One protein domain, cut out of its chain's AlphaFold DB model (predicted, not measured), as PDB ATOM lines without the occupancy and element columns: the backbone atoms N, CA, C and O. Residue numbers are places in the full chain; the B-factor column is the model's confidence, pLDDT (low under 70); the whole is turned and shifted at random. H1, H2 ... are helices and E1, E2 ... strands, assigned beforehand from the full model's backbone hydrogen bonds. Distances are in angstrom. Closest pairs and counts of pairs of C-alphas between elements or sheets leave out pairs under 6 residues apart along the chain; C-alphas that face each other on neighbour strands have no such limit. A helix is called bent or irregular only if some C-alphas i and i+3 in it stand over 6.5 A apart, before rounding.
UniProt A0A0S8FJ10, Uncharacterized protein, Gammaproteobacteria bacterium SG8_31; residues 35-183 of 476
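What this domain is: This is residues 35 to 183 of the 476 residues of an uncharacterized protein of Gammaproteobacteria bacterium SG8_31 (UniProt A0A0S8FJ10). Two long helices, H1 and H2, cover one face of a strongly twisted sheet of four strands, with no named helix over the other face; short H3 sits by the first residues of H2, and residues 108 to 115 stick out. The 149 printed residues hold three named helices and four named strands, in the order H1 E1 H2 E2 E3 E4 H3, a mixed class of helices and strands in two layers. The sheet, E1 E2 E3 E4, is mixed. The whole is compact, with a radius of gyration of the C-alphas of 15.7 A and spans of 50 by 42 by 28 A.

How they stand to each other: Start with H1, residues 35 to 52, only just irregular: C-alphas 40 and 43 are 6.6 A apart. Parallel E1, residues 60 to 67, and E2, residues 125 to 133, have N 64 and O 127 within hydrogen-bond range at 2.9 A; with H2, residues 77 to 93, they form a strand-helix-strand unit, parallel neighbours with a helix between, its crossover left-handed. E2, E3, residues 139 to 147, and E4, residues 152 to 163, form a meander, antiparallel hairpins in a row; look at N 128 and O 144, 2.8 A, and N 143 and O 159, 2.8 A. H1 and H2 are on the same face, at heights over the sheet of 9.7 A and 9.0 A, close but not clearly touching: C-alphas 43 and 86, their closest, are 7.4 A apart. H3, residues 167 to 172, only just touches H2, with 3 pairs of C-alphas within 8 A, the closest 77 and 172, 4.8 A. Every O i to N i+4 pair is within hydrogen-bond range in H2 and H3, 12 of 14 in H1.

Where its parts are: Find C-alpha 35 at (53.393, 141.296, 30.916); from there H1 runs 24.2 A. E1 spans 22.3 A, H2 24.3 A, E2 26.3 A, E3 26.1 A and E4 27.3 A; H3 ends at C-alpha 172, (46.978, 138.712, 40.927).

The domain as a whole: The printed part has no cut. The link from H2 to E2, 31 residues, is long. Residues 93 to 94, 100 to 122 and 178 to 182 have pLDDT under 70.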
ATOM      1  N   THR A  35      54.127 140.606  31.982       88.06
ATOM      2  CA  THR A  35      53.393 141.296  30.916       88.06
ATOM      3  C   THR A  35      54.315 141.770  29.790       88.06
ATOM      4  O   THR A  35      53.967 141.682  28.614       88.06
ATOM      5  N   ASP A  36      55.522 142.215  30.137       90.38
ATOM      6  CA  ASP A  36      56.515 142.691  29.174       90.38
ATOM      7  C   ASP A  36      57.041 141.553  28.300       90.38
ATOM      8  O   ASP A  36      57.136 141.690  27.079       90.38
ATOM      9  N   TRP A  37      57.360 140.414  28.918       92.75
ATOM     10  CA  TRP A  37      57.726 139.204  28.186       92.75
ATOM     11  C   TRP A  37      56.575 138.696  27.321       92.75
ATOM     12  O   TRP A  37      56.788 138.311  26.171       92.75
ATOM     13  N   PHE A  38      55.356 138.728  27.860       93.50
ATOM     14  CA  PHE A  38      54.167 138.291  27.147       93.50
ATOM     15  C   PHE A  38      54.010 139.065  25.831       93.50
ATOM     16  O   PHE A  38      53.907 138.459  24.767       93.50
ATOM     17  N   ASP A  39      54.062 140.398  25.878       91.00
ATOM     18  CA  ASP A  39      53.867 141.229  24.689       91.00
ATOM     19  C   ASP A  39      55.060 141.201  23.720       91.00
ATOM     20  O   ASP A  39      54.860 141.238  22.506       91.00
ATOM     21  N   LYS A  40      56.299 141.178  24.234       91.81
ATOM     22  CA  LYS A  40      57.512 141.349  23.411       91.81
ATOM     23  C   LYS A  40      58.087 140.040  22.870       91.81
ATOM     24  O   LYS A  40      58.767 140.076  21.848       91.81
ATOM     25  N   ASP A  41      57.851 138.913  23.540       92.38
ATOM     26  CA  ASP A  41      58.434 137.611  23.182       92.38
ATOM     27  C   ASP A  41      57.348 136.579  22.866       92.38
ATOM     28  O   ASP A  41      57.271 136.082  21.740       92.38
ATOM     29  N   LEU A  42      56.456 136.297  23.822       94.25
ATOM     30  CA  LEU A  42      55.457 135.240  23.654       94.25
ATOM     31  C   LEU A  42      54.489 135.534  22.500       94.25
ATOM     32  O   LEU A  42      54.284 134.668  21.653       94.25
ATOM     33  N   MET A  43      53.886 136.727  22.471       92.69
ATOM     34  CA  MET A  43      52.852 137.086  21.497       92.69
ATOM     35  C   MET A  43      53.343 136.997  20.041       92.69
ATOM     36  O   MET A  43      52.682 136.313  19.248       92.69
ATOM     37  N   PRO A  44      54.483 137.616  19.655       92.69
ATOM     38  CA  PRO A  44      55.017 137.488  18.301       92.69
ATOM     39  C   PRO A  44      55.356 136.041  17.945       92.69
ATOM     40  O   PRO A  44      54.934 135.562  16.891       92.69
ATOM     41  N   TRP A  45      56.054 135.330  18.838       94.19
ATOM     42  CA  TRP A  45      56.449 133.945  18.597       94.19
ATOM     43  C   TRP A  45      55.234 133.040  18.388       94.19
ATOM     44  O   TRP A  45      55.183 132.289  17.415       94.19
ATOM     45  N   LEU A  46      54.245 133.111  19.279       94.25
ATOM     46  CA  LEU A  46      53.073 132.247  19.218       94.25
ATOM     47  C   LEU A  46      52.249 132.543  17.965       94.25
ATOM     48  O   LEU A  46      51.857 131.619  17.262       94.25
ATOM     49  N   THR A  47      52.040 133.820  17.637       92.12
ATOM     50  CA  THR A  47      51.316 134.209  16.417       92.12
ATOM     51  C   THR A  47      52.015 133.677  15.166       92.12
ATOM     52  O   THR A  47      51.356 133.141  14.275       92.12
ATOM     53  N   GLU A  48      53.346 133.766  15.106       91.62
ATOM     54  CA  GLU A  48      54.126 133.183  14.015       91.62
ATOM     55  C   GLU A  48      53.912 131.667  13.929       91.62
ATOM     56  O   GLU A  48      53.596 131.174  12.845       91.62
ATOM     57  N   GLN A  49      54.000 130.936  15.047       92.69
ATOM     58  CA  GLN A  49      53.744 129.491  15.062       92.69
ATOM     59  C   GLN A  49      52.337 129.165  14.545       92.69
ATOM     60  O   GLN A  49      52.196 128.354  13.633       92.69
ATOM     61  N   LEU A  50      51.301 129.822  15.070       92.25
ATOM     62  CA  LEU A  50      49.905 129.505  14.749       92.25
ATOM     63  C   LEU A  50      49.519 129.855  13.300       92.25
ATOM     64  O   LEU A  50      48.666 129.197  12.712       92.25
ATOM     65  N   VAL A  51      50.145 130.870  12.697       91.19
ATOM     66  CA  VAL A  51      49.834 131.298  11.319       91.19
ATOM     67  C   VAL A  51      50.686 130.567  10.280       91.19
ATOM     68  O   VAL A  51      50.205 130.214   9.196       91.19
ATOM     69  N   THR A  52      51.974 130.373  10.562       89.50
ATOM     70  CA  THR A  52      52.922 129.879   9.556       89.50
ATOM     71  C   THR A  52      53.056 128.363   9.570       89.50
ATOM     72  O   THR A  52      53.209 127.780   8.493       89.50
ATOM     73  N   HIS A  53      52.953 127.716  10.732       90.19
ATOM     74  CA  HIS A  53      53.208 126.289  10.848       90.19
ATOM     75  C   HIS A  53      52.082 125.475  10.177       90.19
ATOM     76  O   HIS A  53      50.908 125.696  10.489       90.19
ATOM     77  N   PRO A  54      52.392 124.500   9.294       89.75
ATOM     78  CA  PRO A  54      51.376 123.729   8.569       89.75
ATOM     79  C   PRO A  54      50.352 123.041   9.475       89.75
ATOM     80  O   PRO A  54      49.186 122.966   9.118       89.75
ATOM     81  N   ARG A  55      50.787 122.594  10.661       89.88
ATOM     82  CA  ARG A  55      49.930 121.941  11.667       89.88
ATOM     83  C   ARG A  55      48.814 122.840  12.224       89.88
ATOM     84  O   ARG A  55      47.787 122.316  12.623       89.88
ATOM     85  N   PHE A  56      49.024 124.156  12.290       91.75
ATOM     86  CA  PHE A  56      48.098 125.093  12.951       91.75
ATOM     87  C   PHE A  56      47.357 126.006  11.975       91.75
ATOM     88  O   PHE A  56      46.347 126.616  12.322       91.75
ATOM     89  N   ARG A  57      47.865 126.139  10.748       89.69
ATOM     90  CA  ARG A  57      47.356 127.111   9.788       89.69
ATOM     91  C   ARG A  57      45.898 126.823   9.422       89.69
ATOM     92  O   ARG A  57      45.609 125.851   8.739       89.69
ATOM     93  N   GLY A  58      45.011 127.751   9.782       87.00
ATOM     94  CA  GLY A  58      43.572 127.665   9.491       87.00
ATOM     95  C   GLY A  58      42.786 126.802  10.480       87.00
ATOM     96  O   GLY A  58      41.553 126.768  10.409       87.00
ATOM     97  N   GLU A  59      43.481 126.167  11.421       91.00
ATOM     98  CA  GLU A  59      42.871 125.331  12.442       91.00
ATOM     99  C   GLU A  59      42.247 126.187  13.552       91.00
ATOM    100  O   GLU A  59      42.792 127.237  13.915       91.00
ATOM    101  N   PRO A  60      41.087 125.775  14.090       89.44
ATOM    102  CA  PRO A  60      40.433 126.449  15.200       89.44
ATOM    103  C   PRO A  60      41.224 126.268  16.504       89.44
ATOM    104  O   PRO A  60      41.433 125.150  16.977       89.44
ATOM    105  N   ILE A  61      41.648 127.384  17.098       90.81
ATOM    106  CA  ILE A  61      42.492 127.432  18.297       90.81
ATOM    107  C   ILE A  61      41.742 128.093  19.450       90.81
ATOM    108  O   ILE A  61      41.247 129.211  19.310       90.81
ATOM    109  N   ARG A  62      41.709 127.441  20.613       90.31
ATOM    110  CA  ARG A  62      41.252 128.047  21.867       90.31
ATOM    111  C   ARG A  62      42.439 128.437  22.736       90.31
ATOM    112  O   ARG A  62      43.517 127.863  22.638       90.31
ATOM    113  N   VAL A  63      42.225 129.394  23.628       91.25
ATOM    114  CA  VAL A  63      43.162 129.733  24.702       91.25
ATOM    115  C   VAL A  63      42.489 129.462  26.041       91.25
ATOM    116  O   VAL A  63      41.323 129.826  26.205       91.25
ATOM    117  N   ALA A  64      43.208 128.863  26.988       89.56
ATOM    118  CA  ALA A  64      42.703 128.601  28.330       89.56
ATOM    119  C   ALA A  64      43.788 128.597  29.404       89.56
ATOM    120  O   ALA A  64      44.969 128.410  29.119       89.56
ATOM    121  N   ALA A  65      43.351 128.795  30.647       89.56
ATOM    122  CA  ALA A  65      44.195 128.661  31.824       89.56
ATOM    123  C   ALA A  65      44.280 127.190  32.248       89.56
ATOM    124  O   ALA A  65      43.301 126.462  32.102       89.56
ATOM    125  N   PHE A  66      45.436 126.747  32.731       88.44
ATOM    126  CA  PHE A  66      45.694 125.359  33.121       88.44
ATOM    127  C   PHE A  66      46.396 125.288  34.478       88.44
ATOM    128  O   PHE A  66      47.224 126.143  34.786       88.44
ATOM    129  N   ASP A  67      46.135 124.208  35.216       81.50
ATOM    130  CA  ASP A  67      46.937 123.757  36.356       81.50
ATOM    131  C   ASP A  67      47.479 122.359  36.036       81.50
ATOM    132  O   ASP A  67      46.779 121.341  36.071       81.50
ATOM    133  N   GLY A  68      48.753 122.308  35.645       83.81
ATOM    134  CA  GLY A  68      49.403 121.075  35.226       83.81
ATOM    135  C   GLY A  68      48.799 120.528  33.932       83.81
ATOM    136  O   GLY A  68      49.031 121.072  32.856       83.81
ATOM    137  N   GLU A  69      48.072 119.418  34.017       80.38
ATOM    138  CA  GLU A  69      47.552 118.689  32.849       80.38
ATOM    139  C   GLU A  69      46.066 118.961  32.573       80.38
ATOM    140  O   GLU A  69      45.515 118.436  31.607       80.38
ATOM    141  N   GLN A  70      45.404 119.760  33.413       77.19
ATOM    142  CA  GLN A  70      43.969 120.026  33.317       77.19
ATOM    143  C   GLN A  70      43.709 121.515  33.111       77.19
ATOM    144  O   GLN A  70      44.449 122.359  33.618       77.19
ATOM    145  N   GLU A  71      42.655 121.828  32.353       82.12
ATOM    146  CA  GLU A  71      42.146 123.195  32.269       82.12
ATOM    147  C   GLU A  71      41.685 123.625  33.665       82.12
ATOM    148  O   GLU A  71      40.934 122.910  34.328       82.12
ATOM    149  N   ASP A  72      42.160 124.784  34.106       78.12
ATOM    150  CA  ASP A  72      41.834 125.324  35.416       78.12
ATOM    151  C   ASP A  72      40.552 126.152  35.323       78.12
ATOM    152  O   ASP A  72      40.443 127.103  34.537       78.12
ATOM    153  N   ALA A  73      39.567 125.768  36.132       71.50
ATOM    154  CA  ALA A  73      38.281 126.441  36.219       71.50
ATOM    155  C   ALA A  73      38.269 127.623  37.197       71.50
ATOM    156  O   ALA A  73      37.394 128.493  37.115       71.50
ATOM    157  N   MET A  74      39.250 127.680  38.095       76.06
ATOM    158  CA  MET A  74      39.456 128.768  39.046       76.06
ATOM    159  C   MET A  74      40.916 129.248  39.013       76.06
ATOM    160  O   MET A  74      41.567 129.278  40.061       76.06
ATOM    161  N   PRO A  75      41.427 129.645  37.833       82.38
ATOM    162  CA  PRO A  75      42.805 130.084  37.700       82.38
ATOM    163  C   PRO A  75      43.075 131.320  38.544       82.38
ATOM    164  O   PRO A  75      42.176 132.112  38.838       82.38
ATOM    165  N   ASP A  76      44.343 131.538  38.867       87.88
ATOM    166  CA  ASP A  76      44.766 132.815  39.417       87.88
ATOM    167  C   ASP A  76      44.458 133.966  38.436       87.88
ATOM    168  O   ASP A  76      44.371 133.795  37.209       87.88
ATOM    169  N   GLU A  77      44.276 135.167  38.974       85.50
ATOM    170  CA  GLU A  77      43.873 136.325  38.194       85.50
ATOM    171  C   GLU A  77      44.936 136.702  37.155       85.50
ATOM    172  O   GLU A  77      44.597 137.238  36.098       85.50
ATOM    173  N   LEU A  78      46.218 136.405  37.401       89.38
ATOM    174  CA  LEU A  78      47.276 136.631  36.419       89.38
ATOM    175  C   LEU A  78      47.092 135.690  35.218       89.38
ATOM    176  O   LEU A  78      46.988 136.183  34.094       89.38
ATOM    177  N   SER A  79      46.952 134.379  35.427       90.56
ATOM    178  CA  SER A  79      46.661 133.401  34.366       90.56
ATOM    179  C   SER A  79      45.403 133.770  33.569       90.56
ATOM    180  O   SER A  79      45.439 133.819  32.337       90.56
ATOM    181  N   ALA A  80      44.302 134.114  34.245       85.94
ATOM    182  CA  ALA A  80      43.051 134.516  33.594       85.94
ATOM    183  C   ALA A  80      43.192 135.796  32.744       85.94
ATOM    184  O   ALA A  80      42.651 135.890  31.635       85.94
ATOM    185  N   ASN A  81      43.941 136.782  33.245       87.88
ATOM    186  CA  ASN A  81      44.216 138.018  32.515       87.88
ATOM    187  C   ASN A  81      45.110 137.763  31.291       87.88
ATOM    188  O   ASN A  81      44.856 138.333  30.230       87.88
ATOM    189  N   LEU A  82      46.116 136.886  31.396       91.69
ATOM    190  CA  LEU A  82      46.973 136.505  30.266       91.69
ATOM    191  C   LEU A  82      46.191 135.757  29.177       91.69
ATOM    192  O   LEU A  82      46.386 136.040  27.996       91.69
ATOM    193  N   VAL A  83      45.265 134.869  29.557       90.69
ATOM    194  CA  VAL A  83      44.328 134.216  28.621       90.69
ATOM    195  C   VAL A  83      43.499 135.255  27.878       90.69
ATOM    196  O   VAL A  83      43.511 135.274  26.648       90.69
ATOM    197  N   SER A  84      42.840 136.154  28.611       85.75
ATOM    198  CA  SER A  84      41.984 137.196  28.028       85.75
ATOM    199  C   SER A  84      42.776 138.115  27.091       85.75
ATOM    200  O   SER A  84      42.329 138.441  25.991       85.75
ATOM    201  N   ARG A  85      43.999 138.488  27.492       89.75
ATOM    202  CA  ARG A  85      44.916 139.299  26.684       89.75
ATOM    203  C   ARG A  85      45.335 138.571  25.409       89.75
ATOM    204  O   ARG A  85      45.293 139.180  24.342       89.75
ATOM    205  N   LEU A  86      45.708 137.289  25.490       91.88
ATOM    206  CA  LEU A  86      46.079 136.492  24.315       91.88
ATOM    207  C   LEU A  86      44.904 136.386  23.342       91.88
ATOM    208  O   LEU A  86      45.070 136.646  22.153       91.88
ATOM    209  N   GLN A  87      43.716 136.046  23.847       88.25
ATOM    210  CA  GLN A  87      42.500 135.934  23.041       88.25
ATOM    211  C   GLN A  87      42.183 137.245  22.322       88.25
ATOM    212  O   GLN A  87      42.008 137.233  21.105       88.25
ATOM    213  N   GLY A  88      42.181 138.374  23.042       84.75
ATOM    214  CA  GLY A  88      41.937 139.693  22.453       84.75
ATOM    215  C   GLY A  88      42.940 140.031  21.348       84.75
ATOM    216  O   GLY A  88      42.550 140.396  20.243       84.75
ATOM    217  N   ARG A  89      44.237 139.805  21.587       87.75
ATOM    218  CA  ARG A  89      45.286 140.064  20.586       87.75
ATOM    219  C   ARG A  89      45.182 139.170  19.354       87.75
ATOM    220  O   ARG A  89      45.384 139.648  18.238       87.75
ATOM    221  N   LEU A  90      44.883 137.883  19.537       88.75
ATOM    222  CA  LEU A  90      44.666 136.970  18.417       88.75
ATOM    223  C   LEU A  90      43.414 137.372  17.620       88.75
ATOM    224  O   LEU A  90      43.451 137.331  16.391       88.75
ATOM    225  N   ALA A  91      42.350 137.827  18.286       83.88
ATOM    226  CA  ALA A  91      41.118 138.268  17.634       83.88
ATOM    227  C   ALA A  91      41.295 139.563  16.819       83.88
ATOM    228  O   ALA A  91      40.753 139.677  15.723       83.88
ATOM    229  N   GLU A  92      42.054 140.532  17.335       80.38
ATOM    230  CA  GLU A  92      42.163 141.882  16.756       80.38
ATOM    231  C   GLU A  92      43.117 141.994  15.557       80.38
ATOM    232  O   GLU A  92      43.042 142.970  14.813       80.38
ATOM    233  N   GLY A  93      44.028 141.038  15.349       65.75
ATOM    234  CA  GLY A  93      45.113 141.248  14.382       65.75
ATOM    235  C   GLY A  93      45.721 140.013  13.733       65.75
ATOM    236  O   GLY A  93      46.686 140.155  12.978       65.75
ATOM    237  N   SER A  94      45.207 138.808  13.990       68.19
ATOM    238  CA  SER A  94      45.821 137.581  13.475       68.19
ATOM    239  C   SER A  94      44.917 136.832  12.489       68.19
ATOM    240  O   SER A  94      43.696 136.847  12.592       68.19
ATOM    241  N   ARG A  95      45.526 136.123  11.526       82.12
ATOM    242  CA  ARG A  95      44.826 135.152  10.655       82.12
ATOM    243  C   ARG A  95      44.507 133.838  11.389       82.12
ATOM    244  O   ARG A  95      44.220 132.832  10.744       82.12
ATOM    245  N   VAL A  96      44.619 133.826  12.717       86.31
ATOM    246  CA  VAL A  96      44.314 132.665  13.548       86.31
ATOM    247  C   VAL A  96      42.805 132.531  13.648       86.31
ATOM    248  O   VAL A  96      42.096 133.478  13.983       86.31
ATOM    249  N   ARG A  97      42.304 131.333  13.362       85.88
ATOM    250  CA  ARG A  97      40.896 131.015  13.551       85.88
ATOM    251  C   ARG A  97      40.692 130.703  15.027       85.88
ATOM    252  O   ARG A  97      41.071 129.635  15.485       85.88
ATOM    253  N   LEU A  98      40.123 131.631  15.786       85.25
ATOM    254  CA  LEU A  98      39.793 131.347  17.179       85.25
ATOM    255  C   LEU A  98      38.597 130.394  17.248       85.25
ATOM    256  O   LEU A  98      37.550 130.640  16.644       85.25
ATOM    257  N   ALA A  99      38.766 129.296  17.980       80.69
ATOM    258  CA  ALA A  99      37.664 128.449  18.394       80.69
ATOM    259  C   ALA A  99      36.813 129.262  19.372       80.69
ATOM    260  O   ALA A  99      37.243 129.595  20.479       80.69
ATOM    261  N   TRP A 100      35.621 129.646  18.928       64.12
ATOM    262  CA  TRP A 100      34.688 130.387  19.759       64.12
ATOM    263  C   TRP A 100      34.124 129.452  20.827       64.12
ATOM    264  O   TRP A 100      33.445 128.484  20.492       64.12
ATOM    265  N   ARG A 101      34.375 129.744  22.106       64.00
ATOM    266  CA  ARG A 101      33.442 129.358  23.167       64.00
ATOM    267  C   ARG A 101      32.583 130.583  23.453       64.00
ATOM    268  O   ARG A 101      33.153 131.670  23.577       64.00
ATOM    269  N   PRO A 102      31.253 130.438  23.524       54.91
ATOM    270  CA  PRO A 102      30.418 131.542  23.949       54.91
ATOM    271  C   PRO A 102      30.957 132.044  25.297       54.91
ATOM    272  O   PRO A 102      31.234 131.220  26.177       54.91
ATOM    273  N   PRO A 103      31.177 133.365  25.459       53.38
ATOM    274  CA  PRO A 103      31.390 133.908  26.788       53.38
ATOM    275  C   PRO A 103      30.233 133.439  27.661       53.38
ATOM    276  O   PRO A 103      29.125 133.226  27.154       53.38
ATOM    277  N   ALA A 104      30.496 133.263  28.956       52.84
ATOM    278  CA  ALA A 104      29.429 132.987  29.903       52.84
ATOM    279  C   ALA A 104      28.269 133.940  29.602       52.84
ATOM    280  O   ALA A 104      28.523 135.148  29.491       52.84
ATOM    281  N   PRO A 105      27.041 133.433  29.414       51.69
ATOM    282  CA  PRO A 105      25.887 134.303  29.385       51.69
ATOM    283  C   PRO A 105      26.002 135.244  30.582       51.69
ATOM    284  O   PRO A 105      26.325 134.792  31.682       51.69
ATOM    285  N   ASP A 106      25.819 136.547  30.368       54.75
ATOM    286  CA  ASP A 106      25.694 137.447  31.506       54.75
ATOM    287  C   ASP A 106      24.446 137.004  32.261       54.75
ATOM    288  O   ASP A 106      23.314 137.187  31.815       54.75
ATOM    289  N   TRP A 107      24.699 136.328  33.369       55.97
ATOM    290  CA  TRP A 107      23.723 135.626  34.176       55.97
ATOM    291  C   TRP A 107      22.722 136.570  34.843       55.97
ATOM    292  O   TRP A 107      21.645 136.142  35.243       55.97
ATOM    293  N   ASN A 108      23.054 137.860  34.925       51.59
ATOM    294  CA  ASN A 108      22.146 138.896  35.409       51.59
ATOM    295  C   ASN A 108      21.269 139.476  34.291       51.59
ATOM    296  O   ASN A 108      20.361 140.266  34.563       51.59
ATOM    297  N   LEU A 109      21.538 139.117  33.034       53.06
ATOM    298  CA  LEU A 109      20.772 139.551  31.878       53.06
ATOM    299  C   LEU A 109      19.839 138.434  31.392       53.06
ATOM    300  O   LEU A 109      20.126 137.245  31.535       53.06
ATOM    301  N   PRO A 110      18.699 138.792  30.776       51.91
ATOM    302  CA  PRO A 110      17.826 137.809  30.155       51.91
ATOM    303  C   PRO A 110      18.607 136.934  29.167       51.91
ATOM    304  O   PRO A 110      19.301 137.477  28.310       51.91
ATOM    305  N   ALA A 111      18.414 135.607  29.228       52.16
ATOM    306  CA  ALA A 111      19.112 134.651  28.360       52.16
ATOM    307  C   ALA A 111      19.118 135.127  26.888       52.16
ATOM    308  O   ALA A 111      18.037 135.430  26.354       52.16
ATOM    309  N   PRO A 112      20.298 135.255  26.251       53.00
ATOM    310  CA  PRO A 112      20.402 135.796  24.905       53.00
ATOM    311  C   PRO A 112      19.883 134.777  23.869       53.00
ATOM    312  O   PRO A 112      19.841 133.575  24.136       53.00
ATOM    313  N   PRO A 113      19.436 135.220  22.678       58.50
ATOM    314  CA  PRO A 113      18.890 134.319  21.665       58.50
ATOM    315  C   PRO A 113      19.947 133.324  21.159       58.50
ATOM    316  O   PRO A 113      20.992 133.722  20.644       58.50
ATOM    317  N   LEU A 114      19.634 132.025  21.238       60.44
ATOM    318  CA  LEU A 114      20.565 130.914  20.969       60.44
ATOM    319  C   LEU A 114      21.180 130.927  19.557       60.44
ATOM    320  O   LEU A 114      22.309 130.483  19.364       60.44
ATOM    321  N   LYS A 115      20.475 131.486  18.561       57.53
ATOM    322  CA  LYS A 115      20.918 131.515  17.152       57.53
ATOM    323  C   LYS A 115      22.294 132.154  16.941       57.53
ATOM    324  O   LYS A 115      23.011 131.730  16.041       57.53
ATOM    325  N   ALA A 116      22.669 133.153  17.742       54.62
ATOM    326  CA  ALA A 116      23.943 133.853  17.575       54.62
ATOM    327  C   ALA A 116      25.158 133.037  18.061       54.62
ATOM    328  O   ALA A 116      26.278 133.305  17.633       54.62
ATOM    329  N   PHE A 117      24.947 132.034  18.920       57.06
ATOM    330  CA  PHE A 117      26.015 131.342  19.655       57.06
ATOM    331  C   PHE A 117      26.289 129.919  19.148       57.06
ATOM    332  O   PHE A 117      27.333 129.343  19.442       57.06
ATOM    333  N   CYS A 118      25.401 129.365  18.321       64.62
ATOM    334  CA  CYS A 118      25.400 127.943  17.968       64.62
ATOM    335  C   CYS A 118      26.307 127.512  16.811       64.62
ATOM    336  O   CYS A 118      26.080 126.470  16.196       64.62
ATOM    337  N   ARG A 119      27.360 128.274  16.516       57.06
ATOM    338  CA  ARG A 119      28.434 127.809  15.627       57.06
ATOM    339  C   ARG A 119      29.813 128.032  16.243       57.06
ATOM    340  O   ARG A 119      30.566 128.874  15.751       57.06
ATOM    341  N   PRO A 120      30.182 127.283  17.291       55.03
ATOM    342  CA  PRO A 120      31.583 127.156  17.643       55.03
ATOM    343  C   PRO A 120      32.289 126.329  16.560       55.03
ATOM    344  O   PRO A 120      31.795 125.289  16.125       55.03
ATOM    345  N   ALA A 121      33.448 126.790  16.092       55.19
ATOM    346  CA  ALA A 121      34.383 125.869  15.462       55.19
ATOM    347  C   ALA A 121      34.903 124.957  16.579       55.19
ATOM    348  O   ALA A 121      35.458 125.476  17.549       55.19
ATOM    349  N   GLU A 122      34.679 123.643  16.474       68.19
ATOM    350  CA  GLU A 122      35.276 122.686  17.409       68.19
ATOM    351  C   GLU A 122      36.782 122.914  17.442       68.19
ATOM    352  O   GLU A 122      37.419 123.038  16.402       68.19
ATOM    353  N   GLU A 123      37.334 123.054  18.637       83.44
ATOM    354  CA  GLU A 123      38.749 123.324  18.827       83.44
ATOM    355  C   GLU A 123      39.613 122.148  18.367       83.44
ATOM    356  O   GLU A 123      39.445 121.021  18.822       83.44
ATOM    357  N   ALA A 124      40.584 122.424  17.500       89.19
ATOM    358  CA  ALA A 124      41.619 121.460  17.148       89.19
ATOM    359  C   ALA A 124      42.785 121.535  18.145       89.19
ATOM    360  O   ALA A 124      43.391 120.520  18.493       89.19
ATOM    361  N   TYR A 125      43.068 122.745  18.646       92.94
ATOM    362  CA  TYR A 125      44.180 123.010  19.555       92.94
ATOM    363  C   TYR A 125      43.792 123.937  20.704       92.94
ATOM    364  O   TYR A 125      43.029 124.889  20.519       92.94
ATOM    365  N   VAL A 126      44.404 123.714  21.869       92.62
ATOM    366  CA  VAL A 126      44.308 124.602  23.037       92.62
ATOM    367  C   VAL A 126      45.677 125.170  23.370       92.62
ATOM    368  O   VAL A 126      46.607 124.431  23.680       92.62
ATOM    369  N   VAL A 127      45.804 126.493  23.364       95.31
ATOM    370  CA  VAL A 127      46.932 127.188  23.982       95.31
ATOM    371  C   VAL A 127      46.670 127.268  25.485       95.31
ATOM    372  O   VAL A 127      45.817 128.031  25.939       95.31
ATOM    373  N   ALA A 128      47.401 126.461  26.243       94.50
ATOM    374  CA  ALA A 128      47.357 126.414  27.694       94.50
ATOM    375  C   ALA A 128      48.314 127.447  28.288       94.50
ATOM    376  O   ALA A 128      49.496 127.449  27.942       94.50
ATOM    377  N   ILE A 129      47.818 128.289  29.192       95.38
ATOM    378  CA  ILE A 129      48.601 129.259  29.963       95.38
ATOM    379  C   ILE A 129      48.520 128.894  31.442       95.38
ATOM    380  O   ILE A 129      47.437 128.662  31.968       95.38
ATOM    381  N   GLU A 130      49.658 128.880  32.118       92.56
ATOM    382  CA  GLU A 130      49.754 128.510  33.528       92.56
ATOM    383  C   GLU A 130      50.776 129.403  34.228       92.56
ATOM    384  O   GLU A 130      51.955 129.388  33.865       92.56
ATOM    385  N   ALA A 131      50.351 130.157  35.240       92.06
ATOM    386  CA  ALA A 131      51.241 130.876  36.137       92.06
ATOM    387  C   ALA A 131      51.373 130.129  37.472       92.06
ATOM    388  O   ALA A 131      50.400 129.657  38.048       92.06
ATOM    389  N   ARG A 132      52.595 130.018  37.996       90.31
ATOM    390  CA  ARG A 132      52.854 129.428  39.316       90.31
ATOM    391  C   ARG A 132      53.841 130.257  40.098       90.31
ATOM    392  O   ARG A 132      54.888 130.644  39.583       90.31
ATOM    393  N   ARG A 133      53.552 130.449  41.381       88.81
ATOM    394  CA  ARG A 133      54.512 131.027  42.320       88.81
ATOM    395  C   ARG A 133      55.610 130.009  42.639       88.81
ATOM    396  O   ARG A 133      55.342 128.834  42.877       88.81
ATOM    397  N   ILE A 134      56.849 130.485  42.672       86.00
ATOM    398  CA  ILE A 134      58.035 129.764  43.141       86.00
ATOM    399  C   ILE A 134      58.550 130.488  44.401       86.00
ATOM    400  O   ILE A 134      57.995 131.499  44.832       86.00
ATOM    401  N   ARG A 135      59.581 129.952  45.061       81.06
ATOM    402  CA  ARG A 135      60.202 130.562  46.248       81.06
ATOM    403  C   ARG A 135      60.652 132.010  45.989       81.06
ATOM    404  O   ARG A 135      60.919 132.399  44.855       81.06
ATOM    405  N   ASP A 136      60.758 132.786  47.065       78.06
ATOM    406  CA  ASP A 136      61.344 134.137  47.085       78.06
ATOM    407  C   ASP A 136      60.667 135.160  46.156       78.06
ATOM    408  O   ASP A 136      61.329 135.975  45.507       78.06
ATOM    409  N   SER A 137      59.329 135.126  46.102       78.88
ATOM    410  CA  SER A 137      58.495 135.993  45.248       78.88
ATOM    411  C   SER A 137      58.786 135.864  43.747       78.88
ATOM    412  O   SER A 137      58.402 136.727  42.962       78.88
ATOM    413  N   ALA A 138      59.472 134.796  43.338       87.56
ATOM    414  CA  ALA A 138      59.601 134.441  41.937       87.56
ATOM    415  C   ALA A 138      58.336 133.721  41.457       87.56
ATOM    416  O   ALA A 138      57.580 133.148  42.244       87.56
ATOM    417  N   ALA A 139      58.121 133.712  40.152       91.31
ATOM    418  CA  ALA A 139      57.084 132.919  39.520       91.31
ATOM    419  C   ALA A 139      57.577 132.359  38.184       91.31
ATOM    420  O   ALA A 139      58.581 132.811  37.624       91.31
ATOM    421  N   THR A 140      56.850 131.370  37.688       93.19
ATOM    422  CA  THR A 140      56.934 130.881  36.313       93.19
ATOM    423  C   THR A 140      55.622 131.118  35.605       93.19
ATOM    424  O   THR A 140      54.570 130.949  36.214       93.19
ATOM    425  N   VAL A 141      55.688 131.422  34.313       94.50
ATOM    426  CA  VAL A 141      54.539 131.365  33.410       94.50
ATOM    427  C   VAL A 141      54.889 130.440  32.263       94.50
ATOM    428  O   VAL A 141      55.888 130.652  31.580       94.50
ATOM    429  N   ARG A 142      54.079 129.409  32.053       95.00
ATOM    430  CA  ARG A 142      54.245 128.422  30.989       95.00
ATOM    431  C   ARG A 142      53.128 128.556  29.981       95.00
ATOM    432  O   ARG A 142      51.965 128.691  30.349       95.00
ATOM    433  N   VAL A 143      53.499 128.463  28.712       96.50
ATOM    434  CA  VAL A 143      52.568 128.407  27.593       96.50
ATOM    435  C   VAL A 143      52.872 127.184  26.753       96.50
ATOM    436  O   VAL A 143      53.978 127.046  26.227       96.50
ATOM    437  N   ARG A 144      51.891 126.290  26.649       95.50
ATOM    438  CA  ARG A 144      51.960 125.030  25.900       95.50
ATOM    439  C   ARG A 144      50.807 124.956  24.909       95.50
ATOM    440  O   ARG A 144      49.796 125.627  25.087       95.50
ATOM    441  N   VAL A 145      50.940 124.122  23.884       95.50
ATOM    442  CA  VAL A 145      49.846 123.841  22.944       95.50
ATOM    443  C   VAL A 145      49.441 122.380  23.071       95.50
ATOM    444  O   VAL A 145      50.287 121.500  22.929       95.50
ATOM    445  N   LEU A 146      48.170 122.128  23.360       93.25
ATOM    446  CA  LEU A 146      47.552 120.805  23.418       93.25
ATOM    447  C   LEU A 146      46.871 120.512  22.083       93.25
ATOM    448  O   LEU A 146      46.084 121.330  21.608       93.25
ATOM    449  N   ASP A 147      47.142 119.346  21.508       91.06
ATOM    450  CA  ASP A 147      46.317 118.775  20.446       91.06
ATOM    451  C   ASP A 147      45.107 118.078  21.077       91.06
ATOM    452  O   ASP A 147      45.261 117.160  21.889       91.06
ATOM    453  N   VAL A 148      43.902 118.536  20.734       86.38
ATOM    454  CA  VAL A 148      42.652 118.041  21.331       86.38
ATOM    455  C   VAL A 148      42.341 116.618  20.862       86.38
ATOM    456  O   VAL A 148      41.827 115.811  21.642       86.38
ATOM    457  N   SER A 149      42.686 116.292  19.615       83.75
ATOM    458  CA  SER A 149      42.417 114.983  19.017       83.75
ATOM    459  C   SER A 149      43.353 113.906  19.568       83.75
ATOM    460  O   SER A 149      42.901 112.822  19.942       83.75
ATOM    461  N   GLU A 150      44.642 114.229  19.703       85.19
ATOM    462  CA  GLU A 150      45.669 113.318  20.222       85.19
ATOM    463  C   GLU A 150      45.722 113.313  21.758       85.19
ATOM    464  O   GLU A 150      46.287 112.393  22.350       85.19
ATOM    465  N   ARG A 151      45.125 114.322  22.413       83.06
ATOM    466  CA  ARG A 151      45.214 114.580  23.863       83.06
ATOM    467  C   ARG A 151      46.660 114.651  24.352       83.06
ATOM    468  O   ARG A 151      47.000 114.128  25.414       83.06
ATOM    469  N   GLN A 152      47.521 115.276  23.554       90.12
ATOM    470  CA  GLN A 152      48.953 115.374  23.819       90.12
ATOM    471  C   GLN A 152      49.460 116.794  23.609       90.12
ATOM    472  O   GLN A 152      49.030 117.510  22.704       90.12
ATOM    473  N   TRP A 153      50.411 117.196  24.450       93.00
ATOM    474  CA  TRP A 153      51.153 118.432  24.246       93.00
ATOM    475  C   TRP A 153      51.973 118.331  22.968       93.00
ATOM    476  O   TRP A 153      52.736 117.381  22.793       93.00
ATOM    477  N   VAL A 154      51.852 119.329  22.099       93.81
ATOM    478  CA  VAL A 154      52.600 119.356  20.850       93.81
ATOM    479  C   VAL A 154      54.088 119.560  21.168       93.81
ATOM    480  O   VAL A 154      54.462 120.602  21.724       93.81
ATOM    481  N   PRO A 155      54.965 118.595  20.829       88.69
ATOM    482  CA  PRO A 155      56.377 118.679  21.176       88.69
ATOM    483  C   PRO A 155      57.040 119.927  20.588       88.69
ATOM    484  O   PRO A 155      56.816 120.285  19.434       88.69
ATOM    485  N   GLY A 156      57.880 120.592  21.382       86.00
ATOM    486  CA  GLY A 156      58.616 121.785  20.953       86.00
ATOM    487  C   GLY A 156      57.817 123.095  20.968       86.00
ATOM    488  O   GLY A 156      58.434 124.159  20.899       86.00
ATOM    489  N   LEU A 157      56.487 123.061  21.139       91.00
ATOM    490  CA  LEU A 157      55.673 124.266  21.349       91.00
ATOM    491  C   LEU A 157      55.447 124.522  22.841       91.00
ATOM    492  O   LEU A 157      54.347 124.390  23.375       91.00
ATOM    493  N   LEU A 158      56.538 124.922  23.493       92.25
ATOM    494  CA  LEU A 158      56.572 125.423  24.861       92.25
ATOM    495  C   LEU A 158      57.292 126.771  24.882       92.25
ATOM    496  O   LEU A 158      58.365 126.941  24.285       92.25
ATOM    497  N   ARG A 159      56.737 127.715  25.631       94.56
ATOM    498  CA  ARG A 159      57.452 128.897  26.105       94.56
ATOM    499  C   ARG A 159      57.285 129.023  27.601       94.56
ATOM    500  O   ARG A 159      56.217 128.757  28.139       94.56
ATOM    501  N   GLU A 160      58.362 129.421  28.257       93.31
ATOM    502  CA  GLU A 160      58.396 129.587  29.698       93.31
ATOM    503  C   GLU A 160      59.084 130.904  30.028       93.31
ATOM    504  O   GLU A 160      60.158 131.209  29.508       93.31
ATOM    505  N   TRP A 161      58.437 131.668  30.895       93.88
ATOM    506  CA  TRP A 161      59.013 132.793  31.601       93.88
ATOM    507  C   TRP A 161      59.303 132.359  33.025       93.88
ATOM    508  O   TRP A 161      58.475 131.701  33.655       93.88
ATOM    509  N   GLN A 162      60.449 132.775  33.546       92.56
ATOM    510  CA  GLN A 162      60.779 132.639  34.956       92.56
ATOM    511  C   GLN A 162      61.445 133.926  35.422       92.56
ATOM    512  O   GLN A 162      62.452 134.353  34.855       92.56
ATOM    513  N   GLY A 163      60.903 134.529  36.473       90.44
ATOM    514  CA  GLY A 163      61.407 135.792  36.985       90.44
ATOM    515  C   GLY A 163      60.666 136.252  38.229       90.44
ATOM    516  O   GLY A 163      59.930 135.491  38.857       90.44
ATOM    517  N   ARG A 164      60.873 137.514  38.599       89.75
ATOM    518  CA  ARG A 164      60.118 138.176  39.667       89.75
ATOM    519  C   ARG A 164      59.017 139.029  39.037       89.75
ATOM    520  O   ARG A 164      59.366 139.968  38.320       89.75
ATOM    521  N   PRO A 165      57.732 138.707  39.262       87.19
ATOM    522  CA  PRO A 165      56.637 139.539  38.783       87.19
ATOM    523  C   PRO A 165      56.672 140.913  39.457       87.19
ATOM    524  O   PRO A 165      57.222 141.060  40.554       87.19
ATOM    525  N   GLY A 166      56.054 141.912  38.829       86.25
ATOM    526  CA  GLY A 166      55.746 143.170  39.513       86.25
ATOM    527  C   GLY A 166      54.804 142.948  40.706       86.25
ATOM    528  O   GLY A 166      54.147 141.912  40.796       86.25
ATOM    529  N   THR A 167      54.703 143.917  41.619       85.44
ATOM    530  CA  THR A 167      53.852 143.795  42.820       85.44
ATOM    531  C   THR A 167      52.392 143.483  42.471       85.44
ATOM    532  O   THR A 167      51.803 142.585  43.070       85.44
ATOM    533  N   ASP A 168      51.839 144.145  41.452       85.81
ATOM    534  CA  ASP A 168      50.465 143.910  40.989       85.81
ATOM    535  C   ASP A 168      50.296 142.508  40.381       85.81
ATOM    536  O   ASP A 168      49.328 141.811  40.672       85.81
ATOM    537  N   GLU A 169      51.259 142.059  39.569       87.19
ATOM    538  CA  GLU A 169      51.261 140.715  38.972       87.19
ATOM    539  C   GLU A 169      51.370 139.630  40.055       87.19
ATOM    540  O   GLU A 169      50.738 138.580  39.960       87.19
ATOM    541  N   LEU A 170      52.140 139.896  41.114       86.06
ATOM    542  CA  LEU A 170      52.291 138.993  42.247       86.06
ATOM    543  C   LEU A 170      51.022 138.921  43.111       86.06
ATOM    544  O   LEU A 170      50.730 137.834  43.620       86.06
ATOM    545  N   SER A 171      50.284 140.031  43.271       83.62
ATOM    546  CA  SER A 171      48.965 140.053  43.933       83.62
ATOM    547  C   SER A 171      47.968 139.206  43.155       83.62
ATOM    548  O   SER A 171      47.403 138.265  43.704       83.62
ATOM    549  N   ARG A 172      47.867 139.446  41.842       84.44
ATOM    550  CA  ARG A 172      46.978 138.712  40.927       84.44
ATOM    551  C   ARG A 172      47.256 137.211  40.893       84.44
ATOM    552  O   ARG A 172      46.327 136.422  40.810       84.44
ATOM    553  N   LEU A 173      48.520 136.808  41.021       86.50
ATOM    554  CA  LEU A 173      48.910 135.397  41.141       86.50
ATOM    555  C   LEU A 173      48.401 134.731  42.440       86.50
ATOM    556  O   LEU A 173      48.400 133.510  42.549       86.50
ATOM    557  N   GLY A 174      48.037 135.519  43.456       78.75
ATOM    558  CA  GLY A 174      47.461 135.040  44.714       78.75
ATOM    559  C   GLY A 174      45.934 135.115  44.783       78.75
ATOM    560  O   GLY A 174      45.357 134.602  45.739       78.75
ATOM    561  N   GLU A 175      45.283 135.744  43.806       77.56
ATOM    562  CA  GLU A 175      43.837 135.959  43.783       77.56
ATOM    563  C   GLU A 175      43.191 134.979  42.803       77.56
ATOM    564  O   GLU A 175      43.525 134.962  41.624       77.56
ATOM    565  N   ALA A 176      42.273 134.138  43.280       76.62
ATOM    566  CA  ALA A 176      41.554 133.210  42.412       76.62
ATOM    567  C   ALA A 176      40.476 133.953  41.612       76.62
ATOM    568  O   ALA A 176      39.687 134.716  42.174       76.62
ATOM    569  N   ARG A 177      40.391 133.680  40.308       74.19
ATOM    570  CA  ARG A 177      39.366 134.223  39.418       74.19
ATOM    571  C   ARG A 177      38.476 133.111  38.887       74.19
ATOM    572  O   ARG A 177      38.924 132.197  38.203       74.19
ATOM    573  N   ARG A 178      37.174 133.238  39.134       69.88
ATOM    574  CA  ARG A 178      36.169 132.362  38.527       69.88
ATOM    575  C   ARG A 178      36.098 132.611  37.017       69.88
ATOM    576  O   ARG A 178      35.924 133.749  36.577       69.88
ATOM    577  N   ARG A 179      36.223 131.544  36.228       68.75
ATOM    578  CA  ARG A 179      35.985 131.530  34.778       68.75
ATOM    579  C   ARG A 179      34.514 131.214  34.516       68.75
ATOM    580  O   ARG A 179      34.141 130.049  34.419       68.75
ATOM    581  N   ASP A 180      33.660 132.231  34.420       66.44
ATOM    582  CA  ASP A 180      32.216 132.000  34.249       66.44
ATOM    583  C   ASP A 180      31.876 131.241  32.953       66.44
ATOM    584  O   ASP A 180      30.840 130.583  32.868       66.44
ATOM    585  N   ASP A 181      32.743 131.279  31.936       64.94
ATOM    586  CA  ASP A 181      32.563 130.527  30.691       64.94
ATOM    587  C   ASP A 181      32.673 129.004  30.906       64.94
ATOM    588  O   ASP A 181      32.069 128.226  30.160       64.94
ATOM    589  N   LEU A 182      33.339 128.585  31.989       67.00
ATOM    590  CA  LEU A 182      33.416 127.203  32.465       67.00
ATOM    591  C   LEU A 182      32.299 126.843  33.460       67.00
ATOM    592  O   LEU A 182      32.268 125.716  33.954       67.00
ATOM    593  N   ALA A 183      31.358 127.747  33.748       72.88
ATOM    594  CA  ALA A 183      30.233 127.430  34.622       72.88
ATOM    595  C   ALA A 183      29.400 126.265  34.057       72.88
ATOM    596  O   ALA A 183      29.070 126.222  32.868       72.88
TER     597      ALA A 183